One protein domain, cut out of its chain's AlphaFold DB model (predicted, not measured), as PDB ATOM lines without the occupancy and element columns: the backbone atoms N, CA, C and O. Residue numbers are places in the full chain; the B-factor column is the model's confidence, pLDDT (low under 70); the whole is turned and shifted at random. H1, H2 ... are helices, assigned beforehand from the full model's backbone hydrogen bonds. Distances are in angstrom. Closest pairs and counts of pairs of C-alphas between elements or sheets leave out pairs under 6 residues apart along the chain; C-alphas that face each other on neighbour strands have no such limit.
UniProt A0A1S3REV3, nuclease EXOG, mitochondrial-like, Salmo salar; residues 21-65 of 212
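This is residues 21 to 65 of the 212 residues of the protein "nuclease EXOG, mitochondrial-like" of Salmo salar (UniProt A0A1S3REV3). What shape do these atoms make? One helix, H1, forms one side of a small body; after it the chain folds back through a long link, and the short helix H2 packs on H1, while residues 21 to 31 form a loop before H1. What is it made of? The 45 printed residues hold H1, then H2, and no named strand; the class is all helix, with under half of the residues, 19, in named elements. The whole is compact, with a radius of gyration of the C-alphas of 9.5 A, and rounded, spanning 25 by 19 by 17 A.

How do H1, residues 32 to 45, and H2, residues 57 to 61, meet? They touch, the closest C-alphas being those of Ser 36 and Arg 57, 6.0 A apart. What do the backbones show? In H1 and H2 every O i to N i+4 pair is within hydrogen-bond range.

Where is H1? It runs 20.1 A from C-alpha 32 at (1.953, 24.934, -37.668) to C-alpha 45. Where does H2 end? It ends at C-alpha 61, (5.936, 29.608, -32.685), 5.9 A from C-alpha 57.

How far does it reach? The two C-alphas farthest apart, those of Gln 28 and Arg 51, are 26.6 A apart. Is it continuous and confident? The printed part has no cut, the link from H1 to H2 is long at 11 residues, and residue 21 alone has pLDDT under 70.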
ATOM      1  N   VAL A  21       2.702  34.359 -37.135       66.50
ATOM      2  CA  VAL A  21       4.128  34.120 -36.995       66.50
ATOM      3  C   VAL A  21       4.784  35.268 -36.233       66.50
ATOM      4  O   VAL A  21       4.203  36.326 -35.985       66.50
ATOM      5  N   HIS A  22       6.001  35.005 -35.789       75.00
ATOM      6  CA  HIS A  22       6.875  35.963 -35.134       75.00
ATOM      7  C   HIS A  22       7.069  37.233 -35.986       75.00
ATOM      8  O   HIS A  22       7.159  37.107 -37.205       75.00
ATOM      9  N   PRO A  23       7.258  38.420 -35.372       78.69
ATOM     10  CA  PRO A  23       7.535  39.675 -36.089       78.69
ATOM     11  C   PRO A  23       8.680  39.659 -37.119       78.69
ATOM     12  O   PRO A  23       8.710  40.513 -37.997       78.69
ATOM     13  N   ASP A  24       9.605  38.697 -37.035       77.62
ATOM     14  CA  ASP A  24      10.768  38.589 -37.925       77.62
ATOM     15  C   ASP A  24      10.487  37.668 -39.131       77.62
ATOM     16  O   ASP A  24      11.399  37.318 -39.881       77.62
ATOM     17  N   LEU A  25       9.243  37.207 -39.287       79.94
ATOM     18  CA  LEU A  25       8.809  36.258 -40.310       79.94
ATOM     19  C   LEU A  25       7.734  36.879 -41.215       79.94
ATOM     20  O   LEU A  25       7.110  37.872 -40.837       79.94
ATOM     21  N   PRO A  26       7.500  36.308 -42.414       79.94
ATOM     22  CA  PRO A  26       6.498  36.825 -43.342       79.94
ATOM     23  C   PRO A  26       5.107  36.910 -42.690       79.94
ATOM     24  O   PRO A  26       4.693  35.952 -42.051       79.94
ATOM     25  N   PRO A  27       4.343  38.002 -42.856       75.75
ATOM     26  CA  PRO A  27       3.111  38.245 -42.092       75.75
ATOM     27  C   PRO A  27       1.943  37.309 -42.451       75.75
ATOM     28  O   PRO A  27       0.859  37.421 -41.879       75.75
ATOM     29  N   GLN A  28       2.120  36.414 -43.423       77.94
ATOM     30  CA  GLN A  28       1.086  35.499 -43.876       77.94
ATOM     31  C   GLN A  28       0.789  34.439 -42.813       77.94
ATOM     32  O   GLN A  28       1.685  33.807 -42.256       77.94
ATOM     33  N   GLN A  29      -0.499  34.200 -42.576       73.62
ATOM     34  CA  GLN A  29      -0.934  33.078 -41.755       73.62
ATOM     35  C   GLN A  29      -0.562  31.759 -42.432       73.62
ATOM     36  O   GLN A  29      -0.847  31.542 -43.610       73.62
ATOM     37  N   MET A  30       0.043  30.861 -41.664       77.75
ATOM     38  CA  MET A  30       0.416  29.523 -42.113       77.75
ATOM     39  C   MET A  30       0.018  28.510 -41.050       77.75
ATOM     40  O   MET A  30      -0.027  28.830 -39.861       77.75
ATOM     41  N   ASP A  31      -0.223  27.266 -41.453       78.81
ATOM     42  CA  ASP A  31      -0.367  26.193 -40.476       78.81
ATOM     43  C   ASP A  31       0.921  26.016 -39.637       78.81
ATOM     44  O   ASP A  31       1.985  26.591 -39.904       78.81
ATOM     45  N   LYS A  32       0.835  25.199 -38.585       79.94
ATOM     46  CA  LYS A  32       1.953  24.934 -37.668       79.94
ATOM     47  C   LYS A  32       3.185  24.350 -38.375       79.94
ATOM     48  O   LYS A  32       4.309  24.639 -37.959       79.94
ATOM     49  N   ILE A  33       2.995  23.516 -39.398       84.50
ATOM     50  CA  ILE A  33       4.084  22.857 -40.132       84.50
ATOM     51  C   ILE A  33       4.796  23.885 -41.010       84.50
ATOM     52  O   ILE A  33       6.017  24.014 -40.919       84.50
ATOM     53  N   GLY A  34       4.037  24.659 -41.788       85.81
ATOM     54  CA  GLY A  34       4.538  25.751 -42.614       85.81
ATOM     55  C   GLY A  34       5.288  26.791 -41.784       85.81
ATOM     56  O   GLY A  34       6.445  27.087 -42.072       85.81
ATOM     57  N   SER A  35       4.692  27.232 -40.674       85.31
ATOM     58  CA  SER A  35       5.315  28.178 -39.737       85.31
ATOM     59  C   SER A  35       6.638  27.645 -39.168       85.31
ATOM     60  O   SER A  35       7.639  28.358 -39.109       85.31
ATOM     61  N   SER A  36       6.677  26.365 -38.777       87.06
ATOM     62  CA  SER A  36       7.896  25.700 -38.289       87.06
ATOM     63  C   SER A  36       8.983  25.615 -39.369       87.06
ATOM     64  O   SER A  36      10.173  25.747 -39.066       87.06
ATOM     65  N   GLY A  37       8.580  25.426 -40.631       90.19
ATOM     66  CA  GLY A  37       9.460  25.453 -41.798       90.19
ATOM     67  C   GLY A  37      10.090  26.826 -42.034       90.19
ATOM     68  O   GLY A  37      11.305  26.906 -42.203       90.19
ATOM     69  N   GLU A  38       9.303  27.901 -41.978       89.88
ATOM     70  CA  GLU A  38       9.806  29.272 -42.143       89.88
ATOM     71  C   GLU A  38      10.751  29.687 -41.010       89.88
ATOM     72  O   GLU A  38      11.825  30.225 -41.276       89.88
ATOM     73  N   ILE A  39      10.440  29.336 -39.755       89.62
ATOM     74  CA  ILE A  39      11.365  29.570 -38.632       89.62
ATOM     75  C   ILE A  39      12.699  28.853 -38.866       89.62
ATOM     76  O   ILE A  39      13.764  29.423 -38.628       89.62
ATOM     77  N   LYS A  40      12.662  27.603 -39.348       92.12
ATOM     78  CA  LYS A  40      13.881  26.838 -39.643       92.12
ATOM     79  C   LYS A  40      14.732  27.538 -40.705       92.12
ATOM     80  O   LYS A  40      15.938  27.673 -40.507       92.12
ATOM     81  N   LYS A  41      14.115  27.991 -41.801       92.94
ATOM     82  CA  LYS A  41      14.802  28.726 -42.877       92.94
ATOM     83  C   LYS A  41      15.406  30.031 -42.361       92.94
ATOM     84  O   LYS A  41      16.581  30.292 -42.597       92.94
ATOM     85  N   TYR A  42      14.636  30.809 -41.600       91.50
ATOM     86  CA  TYR A  42      15.108  32.039 -40.965       91.50
ATOM     87  C   TYR A  42      16.337  31.781 -40.084       91.50
ATOM     88  O   TYR A  42      17.346  32.473 -40.214       91.50
ATOM     89  N   ASN A  43      16.282  30.755 -39.229       92.56
ATOM     90  CA  ASN A  43      17.388  30.416 -38.340       92.56
ATOM     91  C   ASN A  43      18.654  30.038 -39.122       92.56
ATOM     92  O   ASN A  43      19.746  30.477 -38.770       92.56
ATOM     93  N   GLN A  44      18.508  29.254 -40.195       94.44
ATOM     94  CA  GLN A  44      19.616  28.863 -41.068       94.44
ATOM     95  C   GLN A  44      20.251  30.075 -41.761       94.44
ATOM     96  O   GLN A  44      21.471  30.213 -41.735       94.44
ATOM     97  N   ASN A  45      19.435  30.975 -42.313       94.56
ATOM     98  CA  ASN A  45      19.909  32.155 -43.041       94.56
ATOM     99  C   ASN A  45      20.624  33.176 -42.143       94.56
ATOM    100  O   ASN A  45      21.488  33.904 -42.620       94.56
ATOM    101  N   ASN A  46      20.285  33.219 -40.852       93.81
ATOM    102  CA  ASN A  46      20.837  34.179 -39.892       93.81
ATOM    103  C   ASN A  46      21.847  33.555 -38.910       93.81
ATOM    104  O   ASN A  46      22.245  34.201 -37.942       93.81
ATOM    105  N   GLY A  47      22.241  32.290 -39.103       94.69
ATOM    106  CA  GLY A  47      23.169  31.600 -38.198       94.69
ATOM    107  C   GLY A  47      22.640  31.427 -36.764       94.69
ATOM    108  O   GLY A  47      23.420  31.274 -35.825       94.69
ATOM    109  N   CYS A  48      21.320  31.455 -36.568       93.19
ATOM    110  CA  CYS A  48      20.689  31.329 -35.258       93.19
ATOM    111  C   CYS A  48      20.629  29.857 -34.820       93.19
ATOM    112  O   CYS A  48      19.890  29.047 -35.385       93.19
ATOM    113  N   SER A  49      21.390  29.490 -33.788       94.00
ATOM    114  CA  SER A  49      21.437  28.109 -33.296       94.00
ATOM    115  C   SER A  49      20.217  27.753 -32.441       94.00
ATOM    116  O   SER A  49      20.024  28.339 -31.381       94.00
ATOM    117  N   GLU A  50      19.466  26.704 -32.804       93.06
ATOM    118  CA  GLU A  50      18.364  26.166 -31.973       93.06
ATOM    119  C   GLU A  50      18.832  25.616 -30.604       93.06
ATOM    120  O   GLU A  50      18.003  25.267 -29.764       93.06
ATOM    121  N   ARG A  51      20.148  25.561 -30.337       94.00
ATOM    122  CA  ARG A  51      20.676  25.302 -28.986       94.00
ATOM    123  C   ARG A  51      20.287  26.407 -28.005       94.00
ATOM    124  O   ARG A  51      20.083  26.120 -26.830       94.00
ATOM    125  N   SER A  52      20.180  27.648 -28.474       93.75
ATOM    126  CA  SER A  52      19.723  28.763 -27.650       93.75
ATOM    127  C   SER A  52      18.186  28.784 -27.617       93.75
ATOM    128  O   SER A  52      17.564  28.762 -28.685       93.75
ATOM    129  N   PRO A  53      17.549  28.840 -26.432       90.81
ATOM    130  CA  PRO A  53      16.094  28.753 -26.296       90.81
ATOM    131  C   PRO A  53      15.306  29.727 -27.180       90.81
ATOM    132  O   PRO A  53      14.314  29.330 -27.784       90.81
ATOM    133  N   GLN A  54      15.785  30.964 -27.339       88.25
ATOM    134  CA  GLN A  54      15.130  32.005 -28.137       88.25
ATOM    135  C   GLN A  54      15.049  31.695 -29.642       88.25
ATOM    136  O   GLN A  54      14.234  32.276 -30.360       88.25
ATOM    137  N   TYR A  55      15.884  30.780 -30.134       90.06
ATOM    138  CA  TYR A  55      15.890  30.353 -31.534       90.06
ATOM    139  C   TYR A  55      15.180  29.020 -31.743       90.06
ATOM    140  O   TYR A  55      14.954  28.624 -32.884       90.06
ATOM    141  N   GLN A  56      14.773  28.329 -30.675       90.69
ATOM    142  CA  GLN A  56      13.995  27.105 -30.811       90.69
ATOM    143  C   GLN A  56      12.673  27.390 -31.521       90.69
ATOM    144  O   GLN A  56      11.945  28.328 -31.187       90.69
ATOM    145  N   ARG A  57      12.308  26.516 -32.463       88.44
ATOM    146  CA  ARG A  57      11.053  26.643 -33.220       88.44
ATOM    147  C   ARG A  57       9.831  26.733 -32.311       88.44
ATOM    148  O   ARG A  57       8.979  27.579 -32.537       88.44
ATOM    149  N   LYS A  58       9.769  25.921 -31.248       85.81
ATOM    150  CA  LYS A  58       8.664  25.960 -30.273       85.81
ATOM    151  C   LYS A  58       8.552  27.324 -29.582       85.81
ATOM    152  O   LYS A  58       7.442  27.825 -29.444       85.81
ATOM    153  N   TYR A  59       9.679  27.924 -29.197       86.81
ATOM    154  CA  TYR A  59       9.710  29.246 -28.572       86.81
ATOM    155  C   TYR A  59       9.170  30.320 -29.524       86.81
ATOM    156  O   TYR A  59       8.226  31.025 -29.177       86.81
ATOM    157  N   LYS A  60       9.692  30.375 -30.759       86.00
ATOM    158  CA  LYS A  60       9.267  31.355 -31.774       86.00
ATOM    159  C   LYS A  60       7.818  31.161 -32.240       86.00
ATOM    160  O   LYS A  60       7.120  32.148 -32.444       86.00
ATOM    161  N   LEU A  61       7.344  29.915 -32.371       85.06
ATOM    162  CA  LEU A  61       5.936  29.608 -32.685       85.06
ATOM    163  C   LEU A  61       4.993  30.145 -31.612       85.06
ATOM    164  O   LEU A  61       3.923  30.656 -31.913       85.06
ATOM    165  N   GLY A  62       5.402  30.021 -30.354       83.62
ATOM    166  CA  GLY A  62       4.656  30.551 -29.236       83.62
ATOM    167  C   GLY A  62       4.867  32.047 -29.033       83.62
ATOM    168  O   GLY A  62       4.592  32.497 -27.941       83.62
ATOM    169  N   TRP A  63       5.394  32.854 -29.950       81.81
ATOM    170  CA  TRP A  63       5.559  34.277 -29.617       81.81
ATOM    171  C   TRP A  63       4.232  35.036 -29.736       81.81
ATOM    172  O   TRP A  63       3.816  35.715 -28.801       81.81
ATOM    173  N   SER A  64       3.524  34.862 -30.849       80.00
ATOM    174  CA  SER A  64       2.345  35.678 -31.165       80.00
ATOM    175  C   SER A  64       1.021  35.073 -30.681       80.00
ATOM    176  O   SER A  64       0.002  35.755 -30.686       80.00
ATOM    177  N   GLN A  65       1.008  33.797 -30.276       82.56
ATOM    178  CA  GLN A  65      -0.201  33.112 -29.804       82.56
ATOM    179  C   GLN A  65       0.092  31.887 -28.926       82.56
ATOM    180  O   GLN A  65       1.236  31.450 -28.783       82.56
TER     181      GLN A  65